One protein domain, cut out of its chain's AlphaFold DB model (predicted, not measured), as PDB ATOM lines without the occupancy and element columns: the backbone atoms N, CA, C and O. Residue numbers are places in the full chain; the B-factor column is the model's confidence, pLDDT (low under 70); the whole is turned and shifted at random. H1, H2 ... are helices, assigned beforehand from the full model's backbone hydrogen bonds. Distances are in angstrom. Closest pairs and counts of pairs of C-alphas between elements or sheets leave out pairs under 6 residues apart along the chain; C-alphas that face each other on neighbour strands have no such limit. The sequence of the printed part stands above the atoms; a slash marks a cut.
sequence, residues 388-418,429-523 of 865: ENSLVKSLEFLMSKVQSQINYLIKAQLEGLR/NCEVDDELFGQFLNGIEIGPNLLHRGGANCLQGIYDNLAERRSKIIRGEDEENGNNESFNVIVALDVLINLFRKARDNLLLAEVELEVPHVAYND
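AT A GLANCE: This is residues 388 to 418 and 429 to 523 of the 865 residues of an uncharacterized protein of Globodera pallida (UniProt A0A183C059). What is the main shape? A long helical hairpin, H4 and H5, has the long helix H1 loosely alongside H5, and the short helices H2 and H3 lie over the gap between H1 and H4. Residues 515 to 523, of which 515 to 519 belong to H5, stick out at one end and add to the length. What is it made of? The printed part has 126 residues, with five named helices in the order H1, H2, H3, H4, H5 and no named strand: all helix. It is only just loose, close to compact, with a radius of gyration of the C-alphas of 16.9 A and spans of 61 by 28 by 22 A.

IN THESE COORDINATES: Where is the longest helix? H5, residues 486 to 519, is 48.5 A long and ends at C-alpha 519 (21.232, 59.327, 159.932). Where are the others? H4 is residues 455 to 475, 30.3 A; H1, residues 388 to 414, is 38.7 A and begins at C-alpha 388 (26.323, 40.072, 110.957). H2 is residues 434 to 441, 10.3 A, and H3 residues 448 to 451, 5.1 A.

HOW THE PARTS SIT: What touches H5? H4 touches it at a shallow tilt of 22 degrees, opposite ways, a hairpin; the closest C-alphas, of Ala 456 and Arg 504, are 5.2 A apart. H1 and residues 492 to 507 of H5 only just touch, with 3 pairs of C-alphas within 8 A, the closest those of Ile 406 and Ala 503, 6.7 A; they run the same way at a shallow tilt of 10 degrees. Where is H2? It is close to but not clearly touching H4, the closest C-alphas being those of Phe 437 and Ile 462, 6.9 A, about perpendicular at 79 degrees. Are the helix backbones complete? Every O i to N i+4 pair is within hydrogen-bond range in H1, H2 and H4, and 28 of 30 are in H5; H3 is too short for such a pair.

THE WHOLE: Is there a cut? Residues 419 to 428 are not printed, and C-alphas 418 and 429 are 20.8 A apart. Are any links long? Of the links that are printed whole, H3 to H4 is tight, and H2 to H3 and H4 to H5 are short. Where is confidence low? The mean pLDDT of the printed part is 71.3, and residues 443 to 453 and 512 to 523 are among the 59 under 70.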
ATOM      1  N   GLU A 388      26.000  38.790 110.299       51.78
ATOM      2  CA  GLU A 388      26.323  40.072 110.957       51.78
ATOM      3  C   GLU A 388      25.043  40.833 111.358       51.78
ATOM      4  O   GLU A 388      24.922  41.312 112.491       51.78
ATOM      5  N   ASN A 389      24.042  40.888 110.470       61.03
ATOM      6  CA  ASN A 389      22.759  41.542 110.747       61.03
ATOM      7  C   ASN A 389      21.945  40.851 111.855       61.03
ATOM      8  O   ASN A 389      21.270  41.532 112.634       61.03
ATOM      9  N   SER A 390      21.981  39.520 111.937       64.56
ATOM     10  CA  SER A 390      21.311  38.743 112.985       64.56
ATOM     11  C   SER A 390      21.954  38.984 114.356       64.56
ATOM     12  O   SER A 390      21.255  39.243 115.343       64.56
ATOM     13  N   LEU A 391      23.289  39.001 114.413       57.28
ATOM     14  CA  LEU A 391      24.047  39.234 115.644       57.28
ATOM     15  C   LEU A 391      23.848  40.665 116.175       57.28
ATOM     16  O   LEU A 391      23.638  40.846 117.377       57.28
ATOM     17  N   VAL A 392      23.812  41.677 115.299       63.38
ATOM     18  CA  VAL A 392      23.478  43.063 115.689       63.38
ATOM     19  C   VAL A 392      22.061  43.157 116.266       63.38
ATOM     20  O   VAL A 392      21.899  43.677 117.369       63.38
ATOM     21  N   LYS A 393      21.042  42.601 115.591       67.38
ATOM     22  CA  LYS A 393      19.646  42.609 116.084       67.38
ATOM     23  C   LYS A 393      19.505  41.898 117.437       67.38
ATOM     24  O   LYS A 393      18.778  42.366 118.312       67.38
ATOM     25  N   SER A 394      20.234  40.798 117.625       66.50
ATOM     26  CA  SER A 394      20.257  40.030 118.876       66.50
ATOM     27  C   SER A 394      20.884  40.826 120.029       66.50
ATOM     28  O   SER A 394      20.329  40.861 121.129       66.50
ATOM     29  N   LEU A 395      21.988  41.540 119.776       62.75
ATOM     30  CA  LEU A 395      22.596  42.448 120.754       62.75
ATOM     31  C   LEU A 395      21.703  43.656 121.072       62.75
ATOM     32  O   LEU A 395      21.605  44.036 122.238       62.75
ATOM     33  N   GLU A 396      21.017  44.241 120.086       68.69
ATOM     34  CA  GLU A 396      20.060  45.334 120.321       68.69
ATOM     35  C   GLU A 396      18.866  44.877 121.178       68.69
ATOM     36  O   GLU A 396      18.476  45.583 122.115       68.69
ATOM     37  N   PHE A 397      18.328  43.680 120.924       75.25
ATOM     38  CA  PHE A 397      17.273  43.078 121.744       75.25
ATOM     39  C   PHE A 397      17.740  42.826 123.185       75.25
ATOM     40  O   PHE A 397      17.067  43.253 124.132       75.25
ATOM     41  N   LEU A 398      18.914  42.208 123.363       68.75
ATOM     42  CA  LEU A 398      19.498  41.947 124.681       68.75
ATOM     43  C   LEU A 398      19.750  43.258 125.441       68.75
ATOM     44  O   LEU A 398      19.311  43.408 126.580       68.75
ATOM     45  N   MET A 399      20.381  44.251 124.806       70.50
ATOM     46  CA  MET A 399      20.617  45.565 125.414       70.50
ATOM     47  C   MET A 399      19.313  46.273 125.802       70.50
ATOM     48  O   MET A 399      19.264  46.903 126.859       70.50
ATOM     49  N   SER A 400      18.257  46.154 124.992       74.75
ATOM     50  CA  SER A 400      16.931  46.700 125.302       74.75
ATOM     51  C   SER A 400      16.320  46.035 126.545       74.75
ATOM     52  O   SER A 400      15.901  46.728 127.475       74.75
ATOM     53  N   LYS A 401      16.358  44.697 126.622       74.12
ATOM     54  CA  LYS A 401      15.896  43.920 127.787       74.12
ATOM     55  C   LYS A 401      16.672  44.265 129.061       74.12
ATOM     56  O   LYS A 401      16.055  44.607 130.070       74.12
ATOM     57  N   VAL A 402      18.005  44.264 129.000       74.38
ATOM     58  CA  VAL A 402      18.885  44.601 130.133       74.38
ATOM     59  C   VAL A 402      18.669  46.047 130.594       74.38
ATOM     60  O   VAL A 402      18.554  46.301 131.792       74.38
ATOM     61  N   GLN A 403      18.536  47.007 129.672       73.44
ATOM     62  CA  GLN A 403      18.256  48.402 130.028       73.44
ATOM     63  C   GLN A 403      16.845  48.582 130.615       73.44
ATOM     64  O   GLN A 403      16.676  49.409 131.513       73.44
ATOM     65  N   SER A 404      15.851  47.808 130.163       77.38
ATOM     66  CA  SER A 404      14.499  47.798 130.739       77.38
ATOM     67  C   SER A 404      14.494  47.255 132.170       77.38
ATOM     68  O   SER A 404      13.918  47.894 133.049       77.38
ATOM     69  N   GLN A 405      15.185  46.137 132.420       72.06
ATOM     70  CA  GLN A 405      15.391  45.583 133.765       72.06
ATOM     71  C   GLN A 405      16.076  46.618 134.676       72.06
ATOM     72  O   GLN A 405      15.519  46.990 135.703       72.06
ATOM     73  N   ILE A 406      17.214  47.193 134.261       72.81
ATOM     74  CA  ILE A 406      17.928  48.239 135.025       72.81
ATOM     75  C   ILE A 406      17.025  49.447 135.337       72.81
ATOM     76  O   ILE A 406      17.063  49.974 136.449       72.81
ATOM     77  N   ASN A 407      16.193  49.881 134.385       73.69
ATOM     78  CA  ASN A 407      15.249  50.979 134.607       73.69
ATOM     79  C   ASN A 407      14.161  50.604 135.627       73.69
ATOM     80  O   ASN A 407      13.793  51.450 136.441       73.69
ATOM     81  N   TYR A 408      13.673  49.359 135.612       75.94
ATOM     82  CA  TYR A 408      12.739  48.841 136.614       75.94
ATOM     83  C   TYR A 408      13.375  48.792 138.012       75.94
ATOM     84  O   TYR A 408      12.766  49.294 138.954       75.94
ATOM     85  N   LEU A 409      14.618  48.304 138.143       66.88
ATOM     86  CA  LEU A 409      15.355  48.288 139.419       66.88
ATOM     87  C   LEU A 409      15.473  49.694 140.028       66.88
ATOM     88  O   LEU A 409      15.130  49.912 141.188       66.88
ATOM     89  N   ILE A 410      15.923  50.664 139.222       69.56
ATOM     90  CA  ILE A 410      16.067  52.064 139.648       69.56
ATOM     91  C   ILE A 410      14.700  52.654 140.026       69.56
ATOM     92  O   ILE A 410      14.589  53.354 141.031       69.56
ATOM     93  N   LYS A 411      13.651  52.358 139.250       71.62
ATOM     94  CA  LYS A 411      12.294  52.846 139.509       71.62
ATOM     95  C   LYS A 411      11.720  52.288 140.817       71.62
ATOM     96  O   LYS A 411      11.242  53.071 141.628       71.62
ATOM     97  N   ALA A 412      11.810  50.978 141.050       66.31
ATOM     98  CA  ALA A 412      11.285  50.329 142.254       66.31
ATOM     99  C   ALA A 412      11.942  50.862 143.543       66.31
ATOM    100  O   ALA A 412      11.255  51.064 144.546       66.31
ATOM    101  N   GLN A 413      13.248  51.156 143.494       65.56
ATOM    102  CA  GLN A 413      13.978  51.769 144.606       65.56
ATOM    103  C   GLN A 413      13.547  53.229 144.850       65.56
ATOM    104  O   GLN A 413      13.348  53.632 145.995       65.56
ATOM    105  N   LEU A 414      13.358  54.021 143.784       61.62
ATOM    106  CA  LEU A 414      12.938  55.429 143.879       61.62
ATOM    107  C   LEU A 414      11.463  55.612 144.275       61.62
ATOM    108  O   LEU A 414      11.134  56.597 144.932       61.62
ATOM    109  N   GLU A 415      10.578  54.686 143.903       68.31
ATOM    110  CA  GLU A 415       9.153  54.724 144.274       68.31
ATOM    111  C   GLU A 415       8.890  54.265 145.720       68.31
ATOM    112  O   GLU A 415       7.764  54.373 146.206       68.31
ATOM    113  N   GLY A 416       9.926  53.823 146.447       47.03
ATOM    114  CA  GLY A 416       9.870  53.666 147.901       47.03
ATOM    115  C   GLY A 416       8.870  52.613 148.376       47.03
ATOM    116  O   GLY A 416       8.174  52.837 149.369       47.03
ATOM    117  N   LEU A 417       8.791  51.474 147.681       41.03
ATOM    118  CA  LEU A 417       7.959  50.325 148.055       41.03
ATOM    119  C   LEU A 417       8.450  49.707 149.380       41.03
ATOM    120  O   LEU A 417       9.309  48.827 149.394       41.03
ATOM    121  N   ARG A 418       7.918  50.190 150.510       34.62
ATOM    122  CA  ARG A 418       8.275  49.719 151.860       34.62
ATOM    123  C   ARG A 418       7.481  48.464 152.243       34.62
ATOM    124  O   ARG A 418       6.250  48.522 152.246       34.62
ATOM    125  N   ASN A 429      24.446  37.742 151.615       41.47
ATOM    126  CA  ASN A 429      25.200  37.776 150.369       41.47
ATOM    127  C   ASN A 429      24.262  37.364 149.230       41.47
ATOM    128  O   ASN A 429      23.651  36.298 149.281       41.47
ATOM    129  N   CYS A 430      24.140  38.218 148.216       51.03
ATOM    130  CA  CYS A 430      23.403  37.902 147.000       51.03
ATOM    131  C   CYS A 430      24.302  37.028 146.115       51.03
ATOM    132  O   CYS A 430      24.956  37.532 145.203       51.03
ATOM    133  N   GLU A 431      24.412  35.744 146.457       56.12
ATOM    134  CA  GLU A 431      25.091  34.752 145.622       56.12
ATOM    135  C   GLU A 431      24.278  34.584 144.334       56.12
ATOM    136  O   GLU A 431      23.130  34.142 144.352       56.12
ATOM    137  N   VAL A 432      24.855  35.035 143.218       65.94
ATOM    138  CA  VAL A 432      24.255  34.934 141.887       65.94
ATOM    139  C   VAL A 432      24.786  33.660 141.248       65.94
ATOM    140  O   VAL A 432      25.883  33.656 140.689       65.94
ATOM    141  N   ASP A 433      24.016  32.585 141.372       68.88
ATOM    142  CA  ASP A 433      24.274  31.336 140.661       68.88
ATOM    143  C   ASP A 433      23.987  31.460 139.149       68.88
ATOM    144  O   ASP A 433      23.418  32.444 138.656       68.88
ATOM    145  N   ASP A 434      24.423  30.448 138.394       62.06
ATOM    146  CA  ASP A 434      24.233  30.391 136.943       62.06
ATOM    147  C   ASP A 434      22.748  30.294 136.543       62.06
ATOM    148  O   ASP A 434      22.387  30.707 135.437       62.06
ATOM    149  N   GLU A 435      21.864  29.818 137.432       70.06
ATOM    150  CA  GLU A 435      20.426  29.763 137.163       70.06
ATOM    151  C   GLU A 435      19.815  31.168 137.216       70.06
ATOM    152  O   GLU A 435      19.191  31.597 136.244       70.06
ATOM    153  N   LEU A 436      20.047  31.932 138.286       64.00
ATOM    154  CA  LEU A 436      19.576  33.312 138.433       64.00
ATOM    155  C   LEU A 436      20.170  34.228 137.348       64.00
ATOM    156  O   LEU A 436      19.472  35.090 136.803       64.00
ATOM    157  N   PHE A 437      21.437  34.011 136.982       69.19
ATOM    158  CA  PHE A 437      22.075  34.690 135.853       69.19
ATOM    159  C   PHE A 437      21.420  34.318 134.507       69.19
ATOM    160  O   PHE A 437      21.117  35.205 133.701       69.19
ATOM    161  N   GLY A 438      21.120  33.035 134.284       67.19
ATOM    162  CA  GLY A 438      20.389  32.553 133.111       67.19
ATOM    163  C   GLY A 438      18.961  33.103 133.025       67.19
ATOM    164  O   GLY A 438      18.546  33.586 131.969       67.19
ATOM    165  N   GLN A 439      18.220  33.116 134.137       73.44
ATOM    166  CA  GLN A 439      16.883  33.715 134.236       73.44
ATOM    167  C   GLN A 439      16.919  35.211 133.873       73.44
ATOM    168  O   GLN A 439      16.081  35.675 133.090       73.44
ATOM    169  N   PHE A 440      17.922  35.954 134.359       69.31
ATOM    170  CA  PHE A 440      18.113  37.363 134.007       69.31
ATOM    171  C   PHE A 440      18.393  37.566 132.509       69.31
ATOM    172  O   PHE A 440      17.760  38.419 131.881       69.31
ATOM    173  N   LEU A 441      19.311  36.791 131.914       67.75
ATOM    174  CA  LEU A 441      19.637  36.894 130.482       67.75
ATOM    175  C   LEU A 441      18.446  36.530 129.584       67.75
ATOM    176  O   LEU A 441      18.207  37.203 128.581       67.75
ATOM    177  N   ASN A 442      17.644  35.543 129.992       70.00
ATOM    178  CA  ASN A 442      16.381  35.181 129.340       70.00
ATOM    179  C   ASN A 442      15.273  36.240 129.533       70.00
ATOM    180  O   ASN A 442      14.192  36.137 128.948       70.00
ATOM    181  N   GLY A 443      15.531  37.292 130.316       57.25
ATOM    182  CA  GLY A 443      14.624  38.418 130.508       57.25
ATOM    183  C   GLY A 443      13.415  38.104 131.386       57.25
ATOM    184  O   GLY A 443      12.404  38.800 131.258       57.25
ATOM    185  N   ILE A 444      13.517  37.089 132.250       69.31
ATOM    186  CA  ILE A 444      12.538  36.786 133.301       69.31
ATOM    187  C   ILE A 444      12.592  37.907 134.351       69.31
ATOM    188  O   ILE A 444      13.657  38.454 134.646       69.31
ATOM    189  N   GLU A 445      11.443  38.312 134.893       57.50
ATOM    190  CA  GLU A 445      11.397  39.341 135.936       57.50
ATOM    191  C   GLU A 445      11.937  38.776 137.257       57.50
ATOM    192  O   GLU A 445      11.319  37.903 137.867       57.50
ATOM    193  N   ILE A 446      13.086  39.287 137.719       61.41
ATOM    194  CA  ILE A 446      13.589  38.975 139.062       61.41
ATOM    195  C   ILE A 446      12.602  39.565 140.074       61.41
ATOM    196  O   ILE A 446      12.438  40.783 140.165       61.41
ATOM    197  N   GLY A 447      11.940  38.689 140.832       54.66
ATOM    198  CA  GLY A 447      10.879  39.079 141.756       54.66
ATOM    199  C   GLY A 447      11.351  40.081 142.827       54.66
ATOM    200  O   GLY A 447      12.478  39.974 143.319       54.66
ATOM    201  N   PRO A 448      10.487  41.021 143.262       45.75
ATOM    202  CA  PRO A 448      10.878  42.159 144.105       45.75
ATOM    203  C   PRO A 448      11.540  41.768 145.437       45.75
ATOM    204  O   PRO A 448      12.361  42.515 145.967       45.75
ATOM    205  N   ASN A 449      11.261  40.567 145.951       43.09
ATOM    206  CA  ASN A 449      11.844  40.045 147.190       43.09
ATOM    207  C   ASN A 449      13.381  39.907 147.155       43.09
ATOM    208  O   ASN A 449      14.008  40.025 148.207       43.09
ATOM    209  N   LEU A 450      13.988  39.697 145.978       45.81
ATOM    210  CA  LEU A 450      15.451  39.695 145.799       45.81
ATOM    211  C   LEU A 450      16.037  41.117 145.780       45.81
ATOM    212  O   LEU A 450      17.188  41.326 146.149       45.81
ATOM    213  N   LEU A 451      15.240  42.110 145.385       49.06
ATOM    214  CA  LEU A 451      15.692  43.485 145.155       49.06
ATOM    215  C   LEU A 451      15.707  44.322 146.443       49.06
ATOM    216  O   LEU A 451      16.571  45.178 146.618       49.06
ATOM    217  N   HIS A 452      14.814  44.019 147.389       50.31
ATOM    218  CA  HIS A 452      14.736  44.677 148.699       50.31
ATOM    219  C   HIS A 452      15.914  44.369 149.656       50.31
ATOM    220  O   HIS A 452      15.886  44.805 150.808       50.31
ATOM    221  N   ARG A 453      16.942  43.613 149.233       50.81
ATOM    222  CA  ARG A 453      18.103  43.230 150.065       50.81
ATOM    223  C   ARG A 453      19.448  43.472 149.369       50.81
ATOM    224  O   ARG A 453      20.264  42.570 149.232       50.81
ATOM    225  N   GLY A 454      19.687  44.725 148.980       77.56
ATOM    226  CA  GLY A 454      20.980  45.175 148.454       77.56
ATOM    227  C   GLY A 454      21.136  44.934 146.956       77.56
ATOM    228  O   GLY A 454      22.022  44.196 146.528       77.56
ATOM    229  N   GLY A 455      20.304  45.594 146.144       81.81
ATOM    230  CA  GLY A 455      20.377  45.508 144.682       81.81
ATOM    231  C   GLY A 455      21.759  45.860 144.112       81.81
ATOM    232  O   GLY A 455      22.166  45.272 143.110       81.81
ATOM    233  N   ALA A 456      22.528  46.739 144.768       79.62
ATOM    234  CA  ALA A 456      23.915  47.012 144.390       79.62
ATOM    235  C   ALA A 456      24.832  45.776 144.505       79.62
ATOM    236  O   ALA A 456      25.711  45.599 143.660       79.62
ATOM    237  N   ASN A 457      24.597  44.893 145.483       81.31
ATOM    238  CA  ASN A 457      25.363  43.658 145.675       81.31
ATOM    239  C   ASN A 457      24.973  42.585 144.647       81.31
ATOM    240  O   ASN A 457      25.850  41.932 144.090       81.31
ATOM    241  N   CYS A 458      23.687  42.449 144.310       82.12
ATOM    242  CA  CYS A 458      23.269  41.548 143.229       82.12
ATOM    243  C   CYS A 458      23.812  42.015 141.859       82.12
ATOM    244  O   CYS A 458      24.299  41.208 141.069       82.12
ATOM    245  N   LEU A 459      23.818  43.330 141.588       84.38
ATOM    246  CA  LEU A 459      24.464  43.897 140.393       84.38
ATOM    247  C   LEU A 459      25.995  43.735 140.405       84.38
ATOM    248  O   LEU A 459      26.596  43.681 139.332       84.38
ATOM    249  N   GLN A 460      26.621  43.654 141.584       89.50
ATOM    250  CA  GLN A 460      28.040  43.325 141.730       89.50
ATOM    251  C   GLN A 460      28.309  41.858 141.365       89.50
ATOM    252  O   GLN A 460      29.175  41.617 140.531       89.50
ATOM    253  N   GLY A 461      27.525  40.904 141.885       88.62
ATOM    254  CA  GLY A 461      27.652  39.483 141.533       88.62
ATOM    255  C   GLY A 461      27.505  39.226 140.028       88.62
ATOM    256  O   GLY A 461      28.350  38.573 139.422       88.62
ATOM    257  N   ILE A 462      26.508  39.844 139.379       86.56
ATOM    258  CA  ILE A 462      26.349  39.741 137.915       86.56
ATOM    259  C   ILE A 462      27.552  40.355 137.168       86.56
ATOM    260  O   ILE A 462      28.004  39.804 136.164       86.56
ATOM    261  N   TYR A 463      28.091  41.485 137.644       91.81
ATOM    262  CA  TYR A 463      29.292  42.101 137.069       91.81
ATOM    263  C   TYR A 463      30.526  41.189 137.200       91.81
ATOM    264  O   TYR A 463      31.286  41.074 136.235       91.81
ATOM    265  N   ASP A 464      30.712  40.535 138.348       90.19
ATOM    266  CA  ASP A 464      31.860  39.662 138.603       90.19
ATOM    267  C   ASP A 464      31.771  38.361 137.788       90.19
ATOM    268  O   ASP A 464      32.745  38.020 137.115       90.19
ATOM    269  N   ASN A 465      30.600  37.713 137.705       89.62
ATOM    270  CA  ASN A 465      30.393  36.529 136.852       89.62
ATOM    271  C   ASN A 465      30.677  36.842 135.365       89.62
ATOM    272  O   ASN A 465      31.366  36.084 134.675       89.62
ATOM    273  N   LEU A 466      30.215  37.999 134.866       91.38
ATOM    274  CA  LEU A 466      30.520  38.468 133.506       91.38
ATOM    275  C   LEU A 466      32.024  38.727 133.300       91.38
ATOM    276  O   LEU A 466      32.572  38.394 132.244       91.38
ATOM    277  N   ALA A 467      32.694  39.324 134.290       90.94
ATOM    278  CA  ALA A 467      34.128  39.594 134.243       90.94
ATOM    279  C   ALA A 467      34.964  38.302 134.296       90.94
ATOM    280  O   ALA A 467      35.960  38.195 133.572       90.94
ATOM    281  N   GLU A 468      34.542  37.306 135.079       92.81
ATOM    282  CA  GLU A 468      35.183  35.993 135.136       92.81
ATOM    283  C   GLU A 468      35.010  35.230 133.821       92.81
ATOM    284  O   GLU A 468      36.017  34.787 133.262       92.81
ATOM    285  N   ARG A 469      33.790  35.140 133.259       90.75
ATOM    286  CA  ARG A 469      33.574  34.468 131.960       90.75
ATOM    287  C   ARG A 469      34.396  35.125 130.850       90.75
ATOM    288  O   ARG A 469      35.097  34.435 130.112       90.75
ATOM    289  N   ARG A 470      34.426  36.463 130.799       93.50
ATOM    290  CA  ARG A 470      35.316  37.209 129.890       93.50
ATOM    291  C   ARG A 470      36.786  36.839 130.103       93.50
ATOM    292  O   ARG A 470      37.539  36.753 129.134       93.50
ATOM    293  N   SER A 471      37.210  36.632 131.349       92.25
ATOM    294  CA  SER A 471      38.586  36.244 131.648       92.25
ATOM    295  C   SER A 471      38.901  34.796 131.261       92.25
ATOM    296  O   SER A 471      40.007  34.576 130.775       92.25
ATOM    297  N   LYS A 472      37.964  33.849 131.417       91.75
ATOM    298  CA  LYS A 472      38.100  32.454 130.955       91.75
ATOM    299  C   LYS A 472      38.278  32.390 129.437       91.75
ATOM    300  O   LYS A 472      39.268  31.831 128.971       91.75
ATOM    301  N   ILE A 473      37.422  33.076 128.670       90.12
ATOM    302  CA  ILE A 473      37.534  33.153 127.199       90.12
ATOM    303  C   ILE A 473      38.893  33.740 126.779       90.12
ATOM    304  O   ILE A 473      39.565  33.191 125.912       90.12
ATOM    305  N   ILE A 474      39.354  34.818 127.430       87.62
ATOM    306  CA  ILE A 474      40.659  35.442 127.126       87.62
ATOM    307  C   ILE A 474      41.855  34.536 127.473       87.62
ATOM    308  O   ILE A 474      42.905  34.660 126.841       87.62
ATOM    309  N   ARG A 475      41.721  33.633 128.455       91.75
ATOM    310  CA  ARG A 475      42.755  32.640 128.797       91.75
ATOM    311  C   ARG A 475      42.681  31.361 127.948       91.75
ATOM    312  O   ARG A 475      43.627  30.583 127.988       91.75
ATOM    313  N   GLY A 476      41.619  31.169 127.160       92.06
ATOM    314  CA  GLY A 476      41.366  29.921 126.430       92.06
ATOM    315  C   GLY A 476      40.847  28.787 127.324       92.06
ATOM    316  O   GLY A 476      41.071  27.624 127.016       92.06
ATOM    317  N   GLU A 477      40.195  29.131 128.438       91.06
ATOM    318  CA  GLU A 477      39.639  28.200 129.438       91.06
ATOM    319  C   GLU A 477      38.119  27.983 129.284       91.06
ATOM    320  O   GLU A 477      37.523  27.238 130.056       91.06
ATOM    321  N   ASP A 478      37.470  28.664 128.334       86.50
ATOM    322  CA  ASP A 478      36.050  28.472 127.996       86.50
ATOM    323  C   ASP A 478      35.959  27.453 126.841       86.50
ATOM    324  O   ASP A 478      35.951  27.827 125.667       86.50
ATOM    325  N   GLU A 479      35.985  26.158 127.184       69.94
ATOM    326  CA  GLU A 479      36.052  25.039 126.222       69.94
ATOM    327  C   GLU A 479      34.827  24.942 125.290       69.94
ATOM    328  O   GLU A 479      34.904  24.289 124.250       69.94
ATOM    329  N   GLU A 480      33.716  25.617 125.613       74.38
ATOM    330  CA  GLU A 480      32.501  25.640 124.783       74.38
ATOM    331  C   GLU A 480      32.663  26.471 123.497       74.38
ATOM    332  O   GLU A 480      31.931  26.261 122.531       74.38
ATOM    333  N   ASN A 481      33.594  27.434 123.470       60.56
ATOM    334  CA  ASN A 481      33.621  28.497 122.461       60.56
ATOM    335  C   ASN A 481      34.825  28.384 121.509       60.56
ATOM    336  O   ASN A 481      35.963  28.721 121.849       60.56
ATOM    337  N   GLY A 482      34.566  27.963 120.267       60.56
ATOM    338  CA  GLY A 482      35.590  27.787 119.234       60.56
ATOM    339  C   GLY A 482      36.368  29.072 118.906       60.56
ATOM    340  O   GLY A 482      35.812  30.169 118.866       60.56
ATOM    341  N   ASN A 483      37.668  28.927 118.609       59.97
ATOM    342  CA  ASN A 483      38.652  30.023 118.511       59.97
ATOM    343  C   ASN A 483      38.186  31.303 117.781       59.97
ATOM    344  O   ASN A 483      38.549  32.400 118.206       59.97
ATOM    345  N   ASN A 484      37.403  31.191 116.702       54.88
ATOM    346  CA  ASN A 484      36.973  32.342 115.897       54.88
ATOM    347  C   ASN A 484      35.798  33.136 116.503       54.88
ATOM    348  O   ASN A 484      35.682  34.330 116.233       54.88
ATOM    349  N   GLU A 485      34.944  32.520 117.323       63.28
ATOM    350  CA  GLU A 485      33.758  33.184 117.895       63.28
ATOM    351  C   GLU A 485      34.106  34.005 119.147       63.28
ATOM    352  O   GLU A 485      33.472  35.027 119.433       63.28
ATOM    353  N   SER A 486      35.192  33.614 119.827       75.38
ATOM    354  CA  SER A 486      35.744  34.241 121.036       75.38
ATOM    355  C   SER A 486      35.771  35.778 120.999       75.38
ATOM    356  O   SER A 486      35.402  36.427 121.977       75.38
ATOM    357  N   PHE A 487      36.152  36.386 119.868       78.69
ATOM    358  CA  PHE A 487      36.266  37.841 119.742       78.69
ATOM    359  C   PHE A 487      34.913  38.558 119.864       78.69
ATOM    360  O   PHE A 487      34.807  39.557 120.579       78.69
ATOM    361  N   ASN A 488      33.867  38.037 119.217       82.00
ATOM    362  CA  ASN A 488      32.533  38.638 119.263       82.00
ATOM    363  C   ASN A 488      31.918  38.497 120.663       82.00
ATOM    364  O   ASN A 488      31.326  39.453 121.173       82.00
ATOM    365  N   VAL A 489      32.138  37.354 121.324       84.75
ATOM    366  CA  VAL A 489      31.700  37.128 122.711       84.75
ATOM    367  C   VAL A 489      32.433  38.065 123.682       84.75
ATOM    368  O   VAL A 489      31.786  38.697 124.517       84.75
ATOM    369  N   ILE A 490      33.752  38.260 123.540       88.12
ATOM    370  CA  ILE A 490      34.517  39.232 124.349       88.12
ATOM    371  C   ILE A 490      33.960  40.655 124.183       88.12
ATOM    372  O   ILE A 490      33.777  41.352 125.184       88.12
ATOM    373  N   VAL A 491      33.654  41.088 122.954       86.62
ATOM    374  CA  VAL A 491      33.088  42.424 122.690       86.62
ATOM    375  C   VAL A 491      31.691  42.579 123.307       86.62
ATOM    376  O   VAL A 491      31.405  43.619 123.905       86.62
ATOM    377  N   ALA A 492      30.837  41.554 123.225       85.44
ATOM    378  CA  ALA A 492      29.519  41.557 123.864       85.44
ATOM    379  C   ALA A 492      29.622  41.633 125.400       85.44
ATOM    380  O   ALA A 492      28.952  42.460 126.030       85.44
ATOM    381  N   LEU A 493      30.517  40.841 126.003       88.44
ATOM    382  CA  LEU A 493      30.790  40.875 127.442       88.44
ATOM    383  C   LEU A 493      31.349  42.236 127.884       88.44
ATOM    384  O   LEU A 493      30.891  42.773 128.889       88.44
ATOM    385  N   ASP A 494      32.257  42.854 127.118       90.31
ATOM    386  CA  ASP A 494      32.743  44.213 127.403       90.31
ATOM    387  C   ASP A 494      31.611  45.257 127.401       90.31
ATOM    388  O   ASP A 494      31.626  46.181 128.221       90.31
ATOM    389  N   VAL A 495      30.598  45.125 126.537       88.69
ATOM    390  CA  VAL A 495      29.415  46.004 126.569       88.69
ATOM    391  C   VAL A 495      28.580  45.760 127.831       88.69
ATOM    392  O   VAL A 495      28.245  46.727 128.523       88.69
ATOM    393  N   LEU A 496      28.290  44.500 128.170       88.81
ATOM    394  CA  LEU A 496      27.493  44.140 129.351       88.81
ATOM    395  C   LEU A 496      28.170  44.580 130.658       88.81
ATOM    396  O   LEU A 496      27.558  45.301 131.446       88.81
ATOM    397  N   ILE A 497      29.452  44.257 130.854       93.38
ATOM    398  CA  ILE A 497      30.259  44.664 132.021       93.38
ATOM    399  C   ILE A 497      30.222  46.190 132.213       93.38
ATOM    400  O   ILE A 497      30.086  46.689 133.334       93.38
ATOM    401  N   ASN A 498      30.282  46.962 131.121       86.44
ATOM    402  CA  ASN A 498      30.176  48.421 131.178       86.44
ATOM    403  C   ASN A 498      28.769  48.928 131.548       86.44
ATOM    404  O   ASN A 498      28.668  49.960 132.220       86.44
ATOM    405  N   LEU A 499      27.702  48.234 131.141       87.12
ATOM    406  CA  LEU A 499      26.324  48.554 131.533       87.12
ATOM    407  C   LEU A 499      26.082  48.240 133.015       87.12
ATOM    408  O   LEU A 499      25.649  49.128 133.751       87.12
ATOM    409  N   PHE A 500      26.431  47.033 133.470       87.12
ATOM    410  CA  PHE A 500      26.259  46.603 134.862       87.12
ATOM    411  C   PHE A 500      27.039  47.469 135.844       87.12
ATOM    412  O   PHE A 500      26.457  47.976 136.803       87.12
ATOM    413  N   ARG A 501      28.315  47.759 135.556       88.81
ATOM    414  CA  ARG A 501      29.123  48.686 136.362       88.81
ATOM    415  C   ARG A 501      28.449  50.049 136.518       88.81
ATOM    416  O   ARG A 501      28.383  50.582 137.618       88.81
ATOM    417  N   LYS A 502      27.907  50.604 135.428       82.56
ATOM    418  CA  LYS A 502      27.211  51.899 135.441       82.56
ATOM    419  C   LYS A 502      25.880  51.836 136.208       82.56
ATOM    420  O   LYS A 502      25.526  52.816 136.858       82.56
ATOM    421  N   ALA A 503      25.150  50.722 136.134       81.00
ATOM    422  CA  ALA A 503      23.923  50.510 136.902       81.00
ATOM    423  C   ALA A 503      24.218  50.422 138.408       81.00
ATOM    424  O   ALA A 503      23.631  51.174 139.181       81.00
ATOM    425  N   ARG A 504      25.198  49.596 138.797       91.06
ATOM    426  CA  ARG A 504      25.714  49.472 140.167       91.06
ATOM    427  C   ARG A 504      26.182  50.819 140.723       91.06
ATOM    428  O   ARG A 504      25.744  51.216 141.794       91.06
ATOM    429  N   ASP A 505      27.020  51.549 139.983       81.19
ATOM    430  CA  ASP A 505      27.539  52.858 140.408       81.19
ATOM    431  C   ASP A 505      26.418  53.894 140.607       81.19
ATOM    432  O   ASP A 505      26.491  54.712 141.521       81.19
ATOM    433  N   ASN A 506      25.374  53.861 139.770       78.31
ATOM    434  CA  ASN A 506      24.192  54.709 139.937       78.31
ATOM    435  C   ASN A 506      23.343  54.293 141.152       78.31
ATOM    436  O   ASN A 506      22.803  55.166 141.828       78.31
ATOM    437  N   LEU A 507      23.205  52.990 141.418       81.88
ATOM    438  CA  LEU A 507      22.387  52.477 142.518       81.88
ATOM    439  C   LEU A 507      23.056  52.719 143.879       81.88
ATOM    440  O   LEU A 507      22.397  53.240 144.769       81.88
ATOM    441  N   LEU A 508      24.371  52.496 143.993       79.75
ATOM    442  CA  LEU A 508      25.174  52.878 145.167       79.75
ATOM    443  C   LEU A 508      25.069  54.381 145.475       79.75
ATOM    444  O   LEU A 508      25.024  54.784 146.633       79.75
ATOM    445  N   LEU A 509      25.018  55.227 144.439       72.38
ATOM    446  CA  LEU A 509      24.798  56.663 144.615       72.38
ATOM    447  C   LEU A 509      23.390  56.974 145.133       72.38
ATOM    448  O   LEU A 509      23.263  57.821 146.010       72.38
ATOM    449  N   ALA A 510      22.358  56.283 144.643       74.81
ATOM    450  CA  ALA A 510      20.994  56.437 145.146       74.81
ATOM    451  C   ALA A 510      20.844  55.926 146.591       74.81
ATOM    452  O   ALA A 510      20.192  56.581 147.395       74.81
ATOM    453  N   GLU A 511      21.481  54.806 146.943       77.06
ATOM    454  CA  GLU A 511      21.527  54.273 148.313       77.06
ATOM    455  C   GLU A 511      22.168  55.293 149.274       77.06
ATOM    456  O   GLU A 511      21.552  55.662 150.273       77.06
ATOM    457  N   VAL A 512      23.332  55.861 148.929       69.81
ATOM    458  CA  VAL A 512      23.975  56.924 149.734       69.81
ATOM    459  C   VAL A 512      23.124  58.202 149.800       69.81
ATOM    460  O   VAL A 512      22.991  58.793 150.871       69.81
ATOM    461  N   GLU A 513      22.530  58.641 148.686       67.75
ATOM    462  CA  GLU A 513      21.674  59.842 148.644       67.75
ATOM    463  C   GLU A 513      20.362  59.664 149.452       67.75
ATOM    464  O   GLU A 513      19.814  60.657 149.936       67.75
ATOM    465  N   LEU A 514      19.901  58.423 149.672       69.19
ATOM    466  CA  LEU A 514      18.742  58.075 150.512       69.19
ATOM    467  C   LEU A 514      19.090  57.824 151.993       69.19
ATOM    468  O   LEU A 514      18.256  58.093 152.858       69.19
ATOM    469  N   GLU A 515      20.291  57.337 152.318       64.19
ATOM    470  CA  GLU A 515      20.688  57.054 153.707       64.19
ATOM    471  C   GLU A 515      21.027  58.307 154.531       64.19
ATOM    472  O   GLU A 515      20.697  58.360 155.718       64.19
ATOM    473  N   VAL A 516      21.667  59.327 153.939       55.22
ATOM    474  CA  VAL A 516      22.129  60.515 154.694       55.22
ATOM    475  C   VAL A 516      20.991  61.227 155.460       55.22
ATOM    476  O   VAL A 516      21.219  61.582 156.620       55.22
ATOM    477  N   PRO A 517      19.766  61.402 154.914       46.84
ATOM    478  CA  PRO A 517      18.622  61.882 155.692       46.84
ATOM    479  C   PRO A 517      18.315  61.026 156.930       46.84
ATOM    480  O   PRO A 517      18.090  61.570 158.008       46.84
ATOM    481  N   HIS A 518      18.340  59.692 156.817       46.69
ATOM    482  CA  HIS A 518      17.977  58.790 157.918       46.69
ATOM    483  C   HIS A 518      18.945  58.863 159.107       46.69
ATOM    484  O   HIS A 518      18.497  58.792 160.254       46.69
ATOM    485  N   VAL A 519      20.239  59.099 158.862       48.84
ATOM    486  CA  VAL A 519      21.232  59.327 159.932       48.84
ATOM    487  C   VAL A 519      20.856  60.541 160.797       48.84
ATOM    488  O   VAL A 519      21.043  60.512 162.011       48.84
ATOM    489  N   ALA A 520      20.242  61.578 160.215       47.09
ATOM    490  CA  ALA A 520      19.809  62.772 160.946       47.09
ATOM    491  C   ALA A 520      18.515  62.586 161.776       47.09
ATOM    492  O   ALA A 520      18.214  63.440 162.614       47.09
ATOM    493  N   TYR A 521      17.761  61.495 161.569       43.62
ATOM    494  CA  TYR A 521      16.475  61.236 162.238       43.62
ATOM    495  C   TYR A 521      16.550  60.303 163.460       43.62
ATOM    496  O   TYR A 521      15.627  60.326 164.273       43.62
ATOM    497  N   ASN A 522      17.604  59.492 163.613       37.81
ATOM    498  CA  ASN A 522      17.655  58.446 164.653       37.81
ATOM    499  C   ASN A 522      18.009  58.943 166.072       37.81
ATOM    500  O   ASN A 522      17.828  58.201 167.039       37.81
ATOM    501  N   ASP A 523      18.475  60.183 166.228       37.19
ATOM    502  CA  ASP A 523      18.669  60.787 167.548       37.19
ATOM    503  C   ASP A 523      17.333  61.260 168.141       37.19
ATOM    504  O   ASP A 523      16.627  62.074 167.547       37.19
TER     505      ASP A 523